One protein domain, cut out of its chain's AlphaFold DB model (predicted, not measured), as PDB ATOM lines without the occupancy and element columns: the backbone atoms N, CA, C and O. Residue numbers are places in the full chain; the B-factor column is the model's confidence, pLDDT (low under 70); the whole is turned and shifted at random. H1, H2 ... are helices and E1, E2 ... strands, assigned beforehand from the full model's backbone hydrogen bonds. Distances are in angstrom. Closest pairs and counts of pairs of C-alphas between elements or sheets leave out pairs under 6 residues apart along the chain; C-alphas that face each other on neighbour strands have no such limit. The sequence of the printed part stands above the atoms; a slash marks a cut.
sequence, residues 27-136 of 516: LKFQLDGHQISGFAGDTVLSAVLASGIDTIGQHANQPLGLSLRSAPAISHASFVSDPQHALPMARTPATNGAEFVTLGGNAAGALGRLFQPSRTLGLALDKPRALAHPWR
ATOM      1  N   LEU A  27     -23.062 -35.964  -7.349       96.50
ATOM      2  CA  LEU A  27     -24.327 -36.679  -7.499       96.50
ATOM      3  C   LEU A  27     -24.237 -37.758  -8.576       96.50
ATOM      4  O   LEU A  27     -23.321 -37.779  -9.408       96.50
ATOM      5  N   LYS A  28     -25.201 -38.677  -8.558       97.06
ATOM      6  CA  LYS A  28     -25.372 -39.709  -9.585       97.06
ATOM      7  C   LYS A  28     -26.837 -39.839  -9.954       97.06
ATOM      8  O   LYS A  28     -27.689 -39.725  -9.084       97.06
ATOM      9  N   PHE A  29     -27.117 -40.124 -11.215       96.31
ATOM     10  CA  PHE A  29     -28.469 -40.374 -11.710       96.31
ATOM     11  C   PHE A  29     -28.413 -41.334 -12.902       96.31
ATOM     12  O   PHE A  29     -27.324 -41.697 -13.362       96.31
ATOM     13  N   GLN A  30     -29.570 -41.756 -13.403       95.06
ATOM     14  CA  GLN A  30     -29.669 -42.610 -14.585       95.06
ATOM     15  C   GLN A  30     -30.311 -41.873 -15.756       95.06
ATOM     16  O   GLN A  30     -31.300 -41.169 -15.573       95.06
ATOM     17  N   LEU A  31     -29.778 -42.073 -16.962       93.81
ATOM     18  CA  LEU A  31     -30.428 -41.688 -18.215       93.81
ATOM     19  C   LEU A  31     -30.458 -42.894 -19.148       93.81
ATOM     20  O   LEU A  31     -29.408 -43.433 -19.487       93.81
ATOM     21  N   ASP A  32     -31.649 -43.339 -19.543       89.62
ATOM     22  CA  ASP A  32     -31.819 -44.511 -20.414       89.62
ATOM     23  C   ASP A  32     -31.083 -45.759 -19.880       89.62
ATOM     24  O   ASP A  32     -30.513 -46.545 -20.630       89.62
ATOM     25  N   GLY A  33     -31.057 -45.929 -18.552       86.88
ATOM     26  CA  GLY A  33     -30.327 -47.001 -17.857       86.88
ATOM     27  C   GLY A  33     -28.808 -46.794 -17.737       86.88
ATOM     28  O   GLY A  33     -28.131 -47.588 -17.082       86.88
ATOM     29  N   HIS A  34     -28.246 -45.731 -18.317       87.56
ATOM     30  CA  HIS A  34     -26.841 -45.375 -18.146       87.56
ATOM     31  C   HIS A  34     -26.644 -44.625 -16.831       87.56
ATOM     32  O   HIS A  34     -27.255 -43.587 -16.598       87.56
ATOM     33  N   GLN A  35     -25.741 -45.121 -15.988       92.38
ATOM     34  CA  GLN A  35     -25.299 -44.416 -14.784       92.38
ATOM     35  C   GLN A  35     -24.434 -43.208 -15.158       92.38
ATOM     36  O   GLN A  35     -23.329 -43.375 -15.687       92.38
ATOM     37  N   ILE A  36     -24.918 -42.011 -14.832       95.31
ATOM     38  CA  ILE A  36     -24.265 -40.724 -15.078       95.31
ATOM     39  C   ILE A  36     -23.784 -40.146 -13.746       95.31
ATOM     40  O   ILE A  36     -24.479 -40.197 -12.732       95.31
ATOM     41  N   SER A  37     -22.561 -39.613 -13.731       96.06
ATOM     42  CA  SER A  37     -22.018 -38.870 -12.587       96.06
ATOM     43  C   SER A  37     -22.038 -37.375 -12.894       96.06
ATOM     44  O   SER A  37     -21.751 -36.972 -14.022       96.06
ATOM     45  N   GLY A  38     -22.329 -36.558 -11.888       96.69
ATOM     46  CA  GLY A  38     -22.441 -35.105 -11.995       96.69
ATOM     47  C   GLY A  38     -22.093 -34.412 -10.683       96.69
ATOM     48  O   GLY A  38     -21.671 -35.056  -9.717       96.69
ATOM     49  N   PHE A  39     -22.311 -33.109 -10.657       97.38
ATOM     50  CA  PHE A  39     -22.237 -32.257  -9.476       97.38
ATOM     51  C   PHE A  39     -23.540 -31.478  -9.316       97.38
ATOM     52  O   PHE A  39     -24.248 -31.245 -10.297       97.38
ATOM     53  N   ALA A  40     -23.865 -31.062  -8.092       97.00
ATOM     54  CA  ALA A  40     -24.966 -30.126  -7.886       97.00
ATOM     55  C   ALA A  40     -24.756 -28.878  -8.764       97.00
ATOM     56  O   ALA A  40     -23.643 -28.360  -8.843       97.00
ATOM     57  N   GLY A  41     -25.810 -28.432  -9.450       96.25
ATOM     58  CA  GLY A  41     -25.751 -27.345 -10.434       96.25
ATOM     59  C   GLY A  41     -25.583 -27.803 -11.889       96.25
ATOM     60  O   GLY A  41     -25.944 -27.059 -12.799       96.25
ATOM     61  N   ASP A  42     -25.136 -29.044 -12.141       97.88
ATOM     62  CA  ASP A  42     -25.223 -29.619 -13.487       97.88
ATOM     63  C   ASP A  42     -26.696 -29.701 -13.925       97.88
ATOM     64  O   ASP A  42     -27.591 -30.046 -13.150       97.88
ATOM     65  N   THR A  43     -26.937 -29.483 -15.213       98.12
ATOM     66  CA  THR A  43     -28.140 -29.981 -15.889       98.12
ATOM     67  C   THR A  43     -27.928 -31.420 -16.351       98.12
ATOM     68  O   THR A  43     -26.780 -31.858 -16.510       98.12
ATOM     69  N   VAL A  44     -29.008 -32.157 -16.630       98.00
ATOM     70  CA  VAL A  44     -28.926 -33.525 -17.175       98.00
ATOM     71  C   VAL A  44     -28.023 -33.548 -18.409       98.00
ATOM     72  O   VAL A  44     -27.107 -34.363 -18.482       98.00
ATOM     73  N   LEU A  45     -28.197 -32.596 -19.330       97.88
ATOM     74  CA  LEU A  45     -27.363 -32.480 -20.527       97.88
ATOM     75  C   LEU A  45     -25.878 -32.259 -20.206       97.88
ATOM     76  O   LEU A  45     -25.022 -32.921 -20.792       97.88
ATOM     77  N   SER A  46     -25.557 -31.329 -19.302       97.94
ATOM     78  CA  SER A  46     -24.158 -31.013 -18.977       97.94
ATOM     79  C   SER A  46     -23.422 -32.218 -18.377       97.94
ATOM     80  O   SER A  46     -22.302 -32.521 -18.789       97.94
ATOM     81  N   ALA A  47     -24.078 -32.983 -17.497       97.56
ATOM     82  CA  ALA A  47     -23.515 -34.192 -16.900       97.56
ATOM     83  C   ALA A  47     -23.365 -35.342 -17.916       97.56
ATOM     84  O   ALA A  47     -22.382 -36.090 -17.874       97.56
ATOM     85  N   VAL A  48     -24.305 -35.463 -18.859       96.31
ATOM     86  CA  VAL A  48     -24.266 -36.427 -19.975       96.31
ATOM     87  C   VAL A  48     -23.088 -36.131 -20.908       96.31
ATOM     88  O   VAL A  48     -22.270 -37.020 -21.166       96.31
ATOM     89  N   LEU A  49     -22.922 -34.869 -21.320       96.75
ATOM     90  CA  LEU A  49     -21.783 -34.424 -22.130       96.75
ATOM     91  C   LEU A  49     -20.451 -34.605 -21.387       96.75
ATOM     92  O   LEU A  49     -19.481 -35.089 -21.976       96.75
ATOM     93  N   ALA A  50     -20.403 -34.287 -20.087       96.81
ATOM     94  CA  ALA A  50     -19.231 -34.506 -19.237       96.81
ATOM     95  C   ALA A  50     -18.817 -35.987 -19.167       96.81
ATOM     96  O   ALA A  50     -17.628 -36.300 -19.087       96.81
ATOM     97  N   SER A  51     -19.797 -36.893 -19.220       93.81
ATOM     98  CA  SER A  51     -19.598 -38.347 -19.164       93.81
ATOM     99  C   SER A  51     -19.197 -38.968 -20.509       93.81
ATOM    100  O   SER A  51     -18.865 -40.149 -20.549       93.81
ATOM    101  N   GLY A  52     -19.182 -38.193 -21.601       92.44
ATOM    102  CA  GLY A  52     -18.740 -38.656 -22.922       92.44
ATOM    103  C   GLY A  52     -19.855 -39.018 -23.903       92.44
ATOM    104  O   GLY A  52     -19.550 -39.416 -25.027       92.44
ATOM    105  N   ILE A  53     -21.125 -38.861 -23.520       93.69
ATOM    106  CA  ILE A  53     -22.259 -39.047 -24.429       93.69
ATOM    107  C   ILE A  53     -22.433 -37.759 -25.232       93.69
ATOM    108  O   ILE A  53     -22.894 -36.748 -24.706       93.69
ATOM    109  N   ASP A  54     -22.033 -37.787 -26.500       93.81
ATOM    110  CA  ASP A  54     -21.992 -36.615 -27.381       93.81
ATOM    111  C   ASP A  54     -22.768 -36.799 -28.691       93.81
ATOM    112  O   ASP A  54     -22.718 -35.939 -29.570       93.81
ATOM    113  N   THR A  55     -23.510 -37.898 -28.818       94.81
ATOM    114  CA  THR A  55     -24.332 -38.212 -29.989       94.81
ATOM    115  C   THR A  55     -25.802 -38.344 -29.585       94.81
ATOM    116  O   THR A  55     -26.140 -39.067 -28.652       94.81
ATOM    117  N   ILE A  56     -26.699 -37.667 -30.301       93.81
ATOM    118  CA  ILE A  56     -28.154 -37.780 -30.096       93.81
ATOM    119  C   ILE A  56     -28.658 -39.101 -30.681       93.81
ATOM    120  O   ILE A  56     -29.441 -39.827 -30.078       93.81
ATOM    121  N   GLY A  57     -28.236 -39.392 -31.905       92.56
ATOM    122  CA  GLY A  57     -28.857 -40.410 -32.732       92.56
ATOM    123  C   GLY A  57     -28.427 -40.276 -34.182       92.56
ATOM    124  O   GLY A  57     -27.398 -39.658 -34.464       92.56
ATOM    125  N   GLN A  58     -29.216 -40.844 -35.091       92.00
ATOM    126  CA  GLN A  58     -28.951 -40.789 -36.528       92.00
ATOM    127  C   GLN A  58     -30.107 -40.171 -37.312       92.00
ATOM    128  O   GLN A  58     -31.263 -40.497 -37.049       92.00
ATOM    129  N   HIS A  59     -29.766 -39.325 -38.284       92.75
ATOM    130  CA  HIS A  59     -30.659 -38.779 -39.311       92.75
ATOM    131  C   HIS A  59     -29.999 -38.984 -40.675       92.75
ATOM    132  O   HIS A  59     -28.802 -38.719 -40.814       92.75
ATOM    133  N   ALA A  60     -30.739 -39.463 -41.675       89.62
ATOM    134  CA  ALA A  60     -30.214 -39.743 -43.016       89.62
ATOM    135  C   ALA A  60     -28.930 -40.611 -43.019       89.62
ATOM    136  O   ALA A  60     -28.014 -40.410 -43.822       89.62
ATOM    137  N   ASN A  61     -28.866 -41.600 -42.114       87.75
ATOM    138  CA  ASN A  61     -27.701 -42.467 -41.859       87.75
ATOM    139  C   ASN A  61     -26.432 -41.733 -41.387       87.75
ATOM    140  O   ASN A  61     -25.326 -42.264 -41.509       87.75
ATOM    141  N   GLN A  62     -26.566 -40.523 -40.849       89.94
ATOM    142  CA  GLN A  62     -25.463 -39.760 -40.273       89.94
ATOM    143  C   GLN A  62     -25.673 -39.587 -38.774       89.94
ATOM    144  O   GLN A  62     -26.801 -39.334 -38.355       89.94
ATOM    145  N   PRO A  63     -24.627 -39.723 -37.945       93.94
ATOM    146  CA  PRO A  63     -24.730 -39.413 -36.529       93.94
ATOM    147  C   PRO A  63     -24.842 -37.900 -36.322       93.94
ATOM    148  O   PRO A  63     -24.169 -37.128 -37.007       93.94
ATOM    149  N   LEU A  64     -25.668 -37.478 -35.365       95.25
ATOM    150  CA  LEU A  64     -25.830 -36.068 -35.005       95.25
ATOM    151  C   LEU A  64     -25.318 -35.800 -33.596       95.25
ATOM    152  O   LEU A  64     -25.644 -36.527 -32.656       95.25
ATOM    153  N   GLY A  65     -24.552 -34.722 -33.459       95.38
ATOM    154  CA  GLY A  65     -23.985 -34.262 -32.203       95.38
ATOM    155  C   GLY A  65     -25.041 -33.755 -31.222       95.38
ATOM    156  O   GLY A  65     -25.967 -33.022 -31.588       95.38
ATOM    157  N   LEU A  66     -24.880 -34.141 -29.959       95.31
ATOM    158  CA  LEU A  66     -25.656 -33.636 -28.832       95.31
ATOM    159  C   LEU A  66     -25.142 -32.245 -28.440       95.31
ATOM    160  O   LEU A  66     -23.942 -32.043 -28.275       95.31
ATOM    161  N   SER A  67     -26.047 -31.274 -28.307       93.50
ATOM    162  CA  SER A  67     -25.698 -29.885 -27.985       93.50
ATOM    163  C   SER A  67     -26.793 -29.202 -27.168       93.50
ATOM    164  O   SER A  67     -27.917 -29.695 -27.105       93.50
ATOM    165  N   LEU A  68     -26.498 -28.019 -26.621       91.75
ATOM    166  CA  LEU A  68     -27.473 -27.171 -25.920       91.75
ATOM    167  C   LEU A  68     -28.723 -26.858 -26.764       91.75
ATOM    168  O   LEU A  68     -29.810 -26.729 -26.213       91.75
ATOM    169  N   ARG A  69     -28.588 -26.768 -28.097       89.88
ATOM    170  CA  ARG A  69     -29.687 -26.393 -29.010       89.88
ATOM    171  C   ARG A  69     -30.456 -27.579 -29.589       89.88
ATOM    172  O   ARG A  69     -31.547 -27.394 -30.117       89.88
ATOM    173  N   SER A  70     -29.890 -28.778 -29.506       90.62
ATOM    174  CA  SER A  70     -30.442 -29.998 -30.107       90.62
ATOM    175  C   SER A  70     -30.741 -31.096 -29.090       90.62
ATOM    176  O   SER A  70     -31.107 -32.202 -29.483       90.62
ATOM    177  N   ALA A  71     -30.570 -30.817 -27.796       94.50
ATOM    178  CA  ALA A  71     -30.848 -31.783 -26.748       94.50
ATOM    179  C   ALA A  71     -32.332 -32.191 -26.754       94.50
ATOM    180  O   ALA A  71     -33.206 -31.319 -26.810       94.50
ATOM    181  N   PRO A  72     -32.626 -33.500 -26.700       94.56
ATOM    182  CA  PRO A  72     -33.998 -33.986 -26.720       94.56
ATOM    183  C   PRO A  72     -34.729 -33.659 -25.411       94.56
ATOM    184  O   PRO A  72     -34.128 -33.299 -24.394       94.56
ATOM    185  N   ALA A  73     -36.051 -33.809 -25.433       94.94
ATOM    186  CA  ALA A  73     -36.830 -33.856 -24.205       94.94
ATOM    187  C   ALA A  73     -36.574 -35.180 -23.462       94.94
ATOM    188  O   ALA A  73     -36.324 -36.222 -24.071       94.94
ATOM    189  N   ILE A  74     -36.661 -35.134 -22.140       95.38
ATOM    190  CA  ILE A  74     -36.583 -36.283 -21.235       95.38
ATOM    191  C   ILE A  74     -37.844 -36.323 -20.372       95.38
ATOM    192  O   ILE A  74     -38.586 -35.350 -20.314       95.38
ATOM    193  N   SER A  75     -38.091 -37.425 -19.684       93.75
ATOM    194  CA  SER A  75     -39.070 -37.492 -18.596       93.75
ATOM    195  C   SER A  75     -38.483 -38.303 -17.450       93.75
ATOM    196  O   SER A  75     -37.580 -39.117 -17.665       93.75
ATOM    197  N   HIS A  76     -38.976 -38.082 -16.234       92.38
ATOM    198  CA  HIS A  76     -38.715 -39.020 -15.150       92.38
ATOM    199  C   HIS A  76     -39.310 -40.386 -15.526       92.38
ATOM    200  O   HIS A  76     -40.400 -40.455 -16.096       92.38
ATOM    201  N   ALA A  77     -38.617 -41.480 -15.214       88.88
ATOM    202  CA  ALA A  77     -39.008 -42.825 -15.640       88.88
ATOM    203  C   ALA A  77     -40.440 -43.187 -15.201       88.88
ATOM    204  O   ALA A  77     -41.178 -43.811 -15.961       88.88
ATOM    205  N   SER A  78     -40.858 -42.716 -14.022       87.81
ATOM    206  CA  SER A  78     -42.214 -42.896 -13.480       87.81
ATOM    207  C   SER A  78     -43.324 -42.203 -14.282       87.81
ATOM    208  O   SER A  78     -44.480 -42.586 -14.143       87.81
ATOM    209  N   PHE A  79     -42.997 -41.213 -15.119       85.75
ATOM    210  CA  PHE A  79     -43.959 -40.394 -15.872       85.75
ATOM    211  C   PHE A  79     -43.714 -40.436 -17.389       85.75
ATOM    212  O   PHE A  79     -44.127 -39.544 -18.125       85.75
ATOM    213  N   VAL A  80     -43.031 -41.467 -17.896       82.50
ATOM    214  CA  VAL A  80     -42.653 -41.558 -19.321       82.50
ATOM    215  C   VAL A  80     -43.853 -41.544 -20.279       82.50
ATOM    216  O   VAL A  80     -43.731 -41.085 -21.413       82.50
ATOM    217  N   SER A  81     -45.015 -42.031 -19.834       80.50
ATOM    218  CA  SER A  81     -46.248 -42.079 -20.627       80.50
ATOM    219  C   SER A  81     -47.051 -40.780 -20.609       80.50
ATOM    220  O   SER A  81     -48.039 -40.693 -21.333       80.50
ATOM    221  N   ASP A  82     -46.661 -39.794 -19.799       84.38
ATOM    222  CA  ASP A  82     -47.368 -38.525 -19.669       84.38
ATOM    223  C   ASP A  82     -46.539 -37.368 -20.262       84.38
ATOM    224  O   ASP A  82     -45.570 -36.905 -19.650       84.38
ATOM    225  N   PRO A  83     -46.915 -36.857 -21.449       79.06
ATOM    226  CA  PRO A  83     -46.223 -35.747 -22.091       79.06
ATOM    227  C   PRO A  83     -46.216 -34.443 -21.281       79.06
ATOM    228  O   PRO A  83     -45.375 -33.587 -21.558       79.06
ATOM    229  N   GLN A  84     -47.117 -34.264 -20.305       82.50
ATOM    230  CA  GLN A  84     -47.141 -33.067 -19.453       82.50
ATOM    231  C   GLN A  84     -45.925 -32.992 -18.525       82.50
ATOM    232  O   GLN A  84     -45.479 -31.901 -18.183       82.50
ATOM    233  N   HIS A  85     -45.339 -34.145 -18.200       88.00
ATOM    234  CA  HIS A  85     -44.139 -34.266 -17.377       88.00
ATOM    235  C   HIS A  85     -42.846 -34.262 -18.208       88.00
ATOM    236  O   HIS A  85     -41.765 -34.542 -17.689       88.00
ATOM    237  N   ALA A  86     -42.933 -33.961 -19.508       92.94
ATOM    238  CA  ALA A  86     -41.762 -33.828 -20.358       92.94
ATOM    239  C   ALA A  86     -40.912 -32.628 -19.929       92.94
ATOM    240  O   ALA A  86     -41.400 -31.514 -19.756       92.94
ATOM    241  N   LEU A  87     -39.608 -32.849 -19.841       95.88
ATOM    242  CA  LEU A  87     -38.638 -31.872 -19.394       95.88
ATOM    243  C   LEU A  87     -37.570 -31.619 -20.472       95.88
ATOM    244  O   LEU A  87     -37.132 -32.539 -21.164       95.88
ATOM    245  N   PRO A  88     -37.091 -30.379 -20.622       96.25
ATOM    246  CA  PRO A  88     -35.958 -30.049 -21.483       96.25
ATOM    247  C   PRO A  88     -34.630 -30.499 -20.855       96.25
ATOM    248  O   PRO A  88     -34.160 -29.869 -19.910       96.25
ATOM    249  N   MET A  89     -33.949 -31.492 -21.437       97.00
ATOM    250  CA  MET A  89     -32.681 -32.033 -20.904       97.00
ATOM    251  C   MET A  89     -31.624 -30.955 -20.592       97.00
ATOM    252  O   MET A  89     -30.876 -31.072 -19.623       97.00
ATOM    253  N   ALA A  90     -31.571 -29.896 -21.405       95.94
ATOM    254  CA  ALA A  90     -30.635 -28.786 -21.243       95.94
ATOM    255  C   ALA A  90     -30.907 -27.895 -20.019       95.94
ATOM    256  O   ALA A  90     -29.990 -27.202 -19.592       95.94
ATOM    257  N   ARG A  91     -32.131 -27.896 -19.470       95.75
ATOM    258  CA  ARG A  91     -32.535 -27.063 -18.319       95.75
ATOM    259  C   ARG A  91     -32.934 -27.878 -17.090       95.75
ATOM    260  O   ARG A  91     -33.006 -27.321 -16.003       95.75
ATOM    261  N   THR A  92     -33.185 -29.177 -17.242       97.50
ATOM    262  CA  THR A  92     -33.477 -30.062 -16.113       97.50
ATOM    263  C   THR A  92     -32.245 -30.205 -15.225       97.50
ATOM    264  O   THR A  92     -31.216 -30.667 -15.726       97.50
ATOM    265  N   PRO A  93     -32.313 -29.862 -13.928       97.19
ATOM    266  CA  PRO A  93     -31.201 -30.073 -13.012       97.19
ATOM    267  C   PRO A  93     -30.925 -31.571 -12.830       97.19
ATOM    268  O   PRO A  93     -31.840 -32.385 -12.670       97.19
ATOM    269  N   ALA A  94     -29.647 -31.944 -12.844       96.62
ATOM    270  CA  ALA A  94     -29.226 -33.287 -12.486       96.62
ATOM    271  C   ALA A  94     -29.529 -33.512 -10.998       96.62
ATOM    272  O   ALA A  94     -29.083 -32.757 -10.138       96.62
ATOM    273  N   THR A  95     -30.307 -34.551 -10.702       95.81
ATOM    274  CA  THR A  95     -30.835 -34.812  -9.358       95.81
ATOM    275  C   THR A  95     -30.327 -36.159  -8.871       95.81
ATOM    276  O   THR A  95     -30.394 -37.147  -9.600       95.81
ATOM    277  N   ASN A  96     -29.788 -36.209  -7.652       95.62
ATOM    278  CA  ASN A  96     -29.203 -37.435  -7.118       95.62
ATOM    279  C   ASN A  96     -30.261 -38.543  -6.987       95.62
ATOM    280  O   ASN A  96     -31.311 -38.327  -6.394       95.62
ATOM    281  N   GLY A  97     -29.971 -39.728  -7.520       94.69
ATOM    282  CA  GLY A  97     -30.871 -40.881  -7.520       94.69
ATOM    283  C   GLY A  97     -31.979 -40.842  -8.576       94.69
ATOM    284  O   GLY A  97     -32.671 -41.844  -8.725       94.69
ATOM    285  N   ALA A  98     -32.136 -39.748  -9.329       95.12
ATOM    286  CA  ALA A  98     -33.192 -39.646 -10.331       95.12
ATOM    287  C   ALA A  98     -32.990 -40.632 -11.491       95.12
ATOM    288  O   ALA A  98     -31.861 -40.939 -11.892       95.12
ATOM    289  N   GLU A  99     -34.098 -41.082 -12.071       95.31
ATOM    290  CA  GLU A  99     -34.102 -41.913 -13.270       95.31
ATOM    291  C   GLU A  99     -34.825 -41.181 -14.394       95.31
ATOM    292  O   GLU A  99     -36.028 -40.939 -14.325       95.31
ATOM    293  N   PHE A 100     -34.089 -40.829 -15.444       95.06
ATOM    294  CA  PHE A 100     -34.623 -40.175 -16.629       95.06
ATOM    295  C   PHE A 100     -34.626 -41.114 -17.832       95.06
ATOM    296  O   PHE A 100     -33.779 -42.002 -17.978       95.06
ATOM    297  N   VAL A 101     -35.569 -40.868 -18.733       92.50
ATOM    298  CA  VAL A 101     -35.679 -41.533 -20.030       92.50
ATOM    299  C   VAL A 101     -35.751 -40.468 -21.114       92.50
ATOM    300  O   VAL A 101     -36.478 -39.482 -20.969       92.50
ATOM    301  N   THR A 102     -35.017 -40.661 -22.205       92.56
ATOM    302  CA  THR A 102     -35.092 -39.782 -23.371       92.56
ATOM    303  C   THR A 102     -36.379 -40.037 -24.148       92.56
ATOM    304  O   THR A 102     -36.675 -41.162 -24.559       92.56
ATOM    305  N   LEU A 103     -37.154 -38.979 -24.385       88.81
ATOM    306  CA  LEU A 103     -38.385 -39.068 -25.163       88.81
ATOM    307  C   LEU A 103     -38.066 -39.249 -26.651       88.81
ATOM    308  O   LEU A 103     -37.094 -38.707 -27.169       88.81
ATOM    309  N   GLY A 104     -38.881 -40.045 -27.347       75.81
ATOM    310  CA  GLY A 104     -38.649 -40.394 -28.756       75.81
ATOM    311  C   GLY A 104     -37.558 -41.451 -28.981       75.81
ATOM    312  O   GLY A 104     -37.363 -41.897 -30.116       75.81
ATOM    313  N   GLY A 105     -36.876 -41.898 -27.920       66.81
ATOM    314  CA  GLY A 105     -35.977 -43.046 -27.963       66.81
ATOM    315  C   GLY A 105     -36.721 -44.339 -28.308       66.81
ATOM    316  O   GLY A 105     -37.915 -44.494 -28.042       66.81
ATOM    317  N   ASN A 106     -36.021 -45.302 -28.910       56.03
ATOM    318  CA  ASN A 106     -36.569 -46.651 -29.004       56.03
ATOM    319  C   ASN A 106     -36.735 -47.191 -27.579       56.03
ATOM    320  O   ASN A 106     -35.797 -47.120 -26.785       56.03
ATOM    321  N   ALA A 107     -37.885 -47.798 -27.280       49.41
ATOM    322  CA  ALA A 107     -38.038 -48.687 -26.134       49.41
ATOM    323  C   ALA A 107     -37.197 -49.954 -26.369       49.41
ATOM    324  O   ALA A 107     -37.713 -51.058 -26.514       49.41
ATOM    325  N   ALA A 108     -35.878 -49.801 -26.489       50.50
ATOM    326  CA  ALA A 108     -34.971 -50.913 -26.353       50.50
ATOM    327  C   ALA A 108     -35.222 -51.461 -24.945       50.50
ATOM    328  O   ALA A 108     -35.032 -50.744 -23.956       50.50
ATOM    329  N   GLY A 109     -35.718 -52.700 -24.866       52.66
ATOM    330  CA  GLY A 109     -35.829 -53.419 -23.601       52.66
ATOM    331  C   GLY A 109     -34.473 -53.450 -22.892       52.66
ATOM    332  O   GLY A 109     -33.446 -53.154 -23.506       52.66
ATOM    333  N   ALA A 110     -34.446 -53.818 -21.611       54.69
ATOM    334  CA  ALA A 110     -33.230 -53.785 -20.791       54.69
ATOM    335  C   ALA A 110     -31.990 -54.391 -21.493       54.69
ATOM    336  O   ALA A 110     -30.912 -53.804 -21.435       54.69
ATOM    337  N   LEU A 111     -32.159 -55.487 -22.253       54.19
ATOM    338  CA  LEU A 111     -31.095 -56.089 -23.067       54.19
ATOM    339  C   LEU A 111     -30.571 -55.189 -24.199       54.19
ATOM    340  O   LEU A 111     -29.373 -55.157 -24.433       54.19
ATOM    341  N   GLY A 112     -31.429 -54.455 -24.909       57.72
ATOM    342  CA  GLY A 112     -31.000 -53.589 -26.013       57.72
ATOM    343  C   GLY A 112     -30.177 -52.386 -25.542       57.72
ATOM    344  O   GLY A 112     -29.307 -51.921 -26.274       57.72
ATOM    345  N   ARG A 113     -30.396 -51.929 -24.301       59.03
ATOM    346  CA  ARG A 113     -29.622 -50.848 -23.666       59.03
ATOM    347  C   ARG A 113     -28.202 -51.286 -23.285       59.03
ATOM    348  O   ARG A 113     -27.288 -50.478 -23.360       59.03
ATOM    349  N   LEU A 114     -27.991 -52.569 -22.966       56.84
ATOM    350  CA  LEU A 114     -26.659 -53.140 -22.693       56.84
ATOM    351  C   LEU A 114     -25.729 -53.141 -23.921       56.84
ATOM    352  O   LEU A 114     -24.513 -53.149 -23.755       56.84
ATOM    353  N   PHE A 115     -26.288 -53.112 -25.136       56.56
ATOM    354  CA  PHE A 115     -25.530 -53.090 -26.394       56.56
ATOM    355  C   PHE A 115     -25.479 -51.705 -27.058       56.56
ATOM    356  O   PHE A 115     -24.888 -51.568 -28.132       56.56
ATOM    357  N   GLN A 116     -26.087 -50.673 -26.458       60.72
ATOM    358  CA  GLN A 116     -25.996 -49.319 -27.000       60.72
ATOM    359  C   GLN A 116     -24.561 -48.785 -26.860       60.72
ATOM    360  O   GLN A 116     -23.954 -48.918 -25.794       60.72
ATOM    361  N   PRO A 117     -23.989 -48.168 -27.914       63.94
ATOM    362  CA  PRO A 117     -22.677 -47.550 -27.812       63.94
ATOM    363  C   PRO A 117     -22.677 -46.483 -26.715       63.94
ATOM    364  O   PRO A 117     -23.544 -45.615 -26.693       63.94
ATOM    365  N   SER A 118     -21.655 -46.484 -25.860       76.69
ATOM    366  CA  SER A 118     -21.573 -45.622 -24.667       76.69
ATOM    367  C   SER A 118     -21.570 -44.109 -24.931       76.69
ATOM    368  O   SER A 118     -21.569 -43.330 -23.984       76.69
ATOM    369  N   ARG A 119     -21.538 -43.680 -26.198       88.19
ATOM    370  CA  ARG A 119     -21.455 -42.275 -26.621       88.19
ATOM    371  C   ARG A 119     -22.751 -41.710 -27.207       88.19
ATOM    372  O   ARG A 119     -22.777 -40.532 -27.562       88.19
ATOM    373  N   THR A 120     -23.802 -42.519 -27.356       91.19
ATOM    374  CA  THR A 120     -25.036 -42.115 -28.049       91.19
ATOM    375  C   THR A 120     -26.291 -42.329 -27.213       91.19
ATOM    376  O   THR A 120     -26.400 -43.328 -26.513       91.19
ATOM    377  N   LEU A 121     -27.262 -41.421 -27.347       91.31
ATOM    378  CA  LEU A 121     -28.631 -41.618 -26.849       91.31
ATOM    379  C   LEU A 121     -29.447 -42.557 -27.763       91.31
ATOM    380  O   LEU A 121     -30.477 -43.093 -27.367       91.31
ATOM    381  N   GLY A 122     -28.982 -42.794 -28.995       88.69
ATOM    382  CA  GLY A 122     -29.547 -43.806 -29.889       88.69
ATOM    383  C   GLY A 122     -30.912 -43.458 -30.493       88.69
ATOM    384  O   GLY A 122     -31.663 -44.369 -30.847       88.69
ATOM    385  N   LEU A 123     -31.251 -42.171 -30.624       89.94
ATOM    386  CA  LEU A 123     -32.519 -41.752 -31.225       89.94
ATOM    387  C   LEU A 123     -32.534 -42.014 -32.739       89.94
ATOM    388  O   LEU A 123     -31.563 -41.758 -33.454       89.94
ATOM    389  N   ALA A 124     -33.675 -42.483 -33.241       89.38
ATOM    390  CA  ALA A 124     -33.947 -42.560 -34.673       89.38
ATOM    391  C   ALA A 124     -34.570 -41.231 -35.123       89.38
ATOM    392  O   ALA A 124     -35.783 -41.048 -35.020       89.38
ATOM    393  N   LEU A 125     -33.737 -40.296 -35.580       91.75
ATOM    394  CA  LEU A 125     -34.143 -38.913 -35.853       91.75
ATOM    395  C   LEU A 125     -34.930 -38.753 -37.160       91.75
ATOM    396  O   LEU A 125     -35.564 -37.724 -37.356       91.75
ATOM    397  N   ASP A 126     -34.940 -39.778 -38.014       89.69
ATOM    398  CA  ASP A 126     -35.808 -39.840 -39.198       89.69
ATOM    399  C   ASP A 126     -37.286 -40.087 -38.831       89.69
ATOM    400  O   ASP A 126     -38.173 -39.996 -39.683       89.69
ATOM    401  N   LYS A 127     -37.582 -40.424 -37.566       86.75
ATOM    402  CA  LYS A 127     -38.963 -40.543 -37.090       86.75
ATOM    403  C   LYS A 127     -39.580 -39.151 -36.905       86.75
ATOM    404  O   LYS A 127     -38.918 -38.251 -36.380       86.75
ATOM    405  N   PRO A 128     -40.871 -38.972 -37.238       79.00
ATOM    406  CA  PRO A 128     -41.573 -37.731 -36.947       79.00
ATOM    407  C   PRO A 128     -41.455 -37.364 -35.468       79.00
ATOM    408  O   PRO A 128     -41.566 -38.233 -34.602       79.00
ATOM    409  N   ARG A 129     -41.273 -36.071 -35.180       76.88
ATOM    410  CA  ARG A 129     -41.275 -35.530 -33.811       76.88
ATOM    411  C   ARG A 129     -40.187 -36.119 -32.888       76.88
ATOM    412  O   ARG A 129     -40.321 -36.022 -31.672       76.88
ATOM    413  N   ALA A 130     -39.088 -36.652 -33.434       83.56
ATOM    414  CA  ALA A 130     -37.994 -37.230 -32.640       83.56
ATOM    415  C   ALA A 130     -37.342 -36.246 -31.644       83.56
ATOM    416  O   ALA A 130     -36.853 -36.670 -30.603       83.56
ATOM    417  N   LEU A 131     -37.362 -34.941 -31.941       87.69
ATOM    418  CA  LEU A 131     -36.898 -33.863 -31.052       87.69
ATOM    419  C   LEU A 131     -38.044 -32.933 -30.625       87.69
ATOM    420  O   LEU A 131     -37.848 -31.732 -30.447       87.69
ATOM    421  N   ALA A 132     -39.265 -33.459 -30.516       86.00
ATOM    422  CA  ALA A 132     -40.405 -32.648 -30.114       86.00
ATOM    423  C   ALA A 132     -40.260 -32.092 -28.692       86.00
ATOM    424  O   ALA A 132     -39.595 -32.655 -27.821       86.00
ATOM    425  N   HIS A 133     -40.956 -30.980 -28.469       90.62
ATOM    426  CA  HIS A 133     -41.071 -30.298 -27.187       90.62
ATOM    427  C   HIS A 133     -42.539 -30.349 -26.749       90.62
ATOM    428  O   HIS A 133     -43.293 -29.441 -27.110       90.62
ATOM    429  N   PRO A 134     -42.973 -31.409 -26.037       91.06
ATOM    430  CA  PRO A 134     -44.392 -31.654 -25.772       91.06
ATOM    431  C   PRO A 134     -45.097 -30.490 -25.074       91.06
ATOM    432  O   PRO A 134     -46.216 -30.146 -25.442       91.06
ATOM    433  N   TRP A 135     -44.396 -29.805 -24.167       92.19
ATOM    434  CA  TRP A 135     -44.910 -28.640 -23.446       92.19
ATOM    435  C   TRP A 135     -45.360 -27.477 -24.342       92.19
ATOM    436  O   TRP A 135     -46.133 -26.637 -23.895       92.19
ATOM    437  N   ARG A 136     -44.920 -27.402 -25.606       91.50
ATOM    438  CA  ARG A 136     -45.380 -26.350 -26.531       91.50
ATOM    439  C   ARG A 136     -46.862 -26.474 -26.887       91.50
ATOM    440  O   ARG A 136     -47.470 -25.473 -27.245       91.50
TER     441      ARG A 136
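This is residues 27 to 136 of the 516 residues of the protein "FAD-dependent oxidoreductase" of Devosia aurantiaca (UniProt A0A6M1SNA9). Two small sheets lie one beyond the other along the longest axis: a strongly twisted, curled sheet of four strands, E2, E1, E6 and E5, with the short helix H1 over one face, and a smaller sheet of three strands, E4, E3 and E7. Long loops cover much of the rest, and the small helix H2 lies far out to one side on the stretch between E6 and E7. The printed part has 110 residues, with named elements in the order E1 E2 H1 E3 E4 E5 E6 H2 E7; both sheets are mixed. The class is mixed, helices and strands, though under half of the residues are in named elements. The whole is compact, with a radius of gyration of the C-alphas of 12.8 A and spans of 37 by 30 by 28 A.

E1, residues 27 to 31, and E2, residues 34 to 40, form an antiparallel hairpin, with N 29 and O 36 3.0 A apart, within hydrogen-bond range. H1, residues 44 to 50, is on this sheet at a height of 7.7 A; its closest C-alphas to E2 are those of Ala 47 and Gly 38, 5.1 A apart. H1 runs across the strands, at 64 degrees to E1 on the local plane. E3, residues 55 to 59, and E4, residues 62 to 65, form a second hairpin, with N 56 and O 64 2.8 A apart. E5, residues 73 to 76, and E6, residues 99 to 102, form a third, with N 75 and O 101 2.9 A apart. E6 is also the parallel neighbour of E1, with N 100 and O 30 2.8 A apart. H2, residues 110 to 114, is on neither sheet. E7, residues 120 to 124, is the parallel neighbour of E3, with N 121 and O 55 2.9 A apart. Every O i to N i+4 pair is within hydrogen-bond range in H1; in H2 0 of 1 is, beside 2 of 2 O i to N i+3 pairs.

E1 begins at C-alpha 27 (-24.327, -36.679, -7.499) and is 13.3 A long. E2 is the longest strand, 18.5 A. H1 measures 10.0 A, E3 11.3 A, E4 9.9 A, E5 10.6 A, E6 10.4 A and H2 6.9 A. E7, 11.1 A, ends at C-alpha 124 (-33.947, -42.560, -34.673).

The C-alphas farthest apart are those of Ala 40 and Ala 60, 36.8 A. The printed part has no cut. The link from E5 to E6, residues 77 to 98, is long. Residues 105 to 117 have pLDDT under 70.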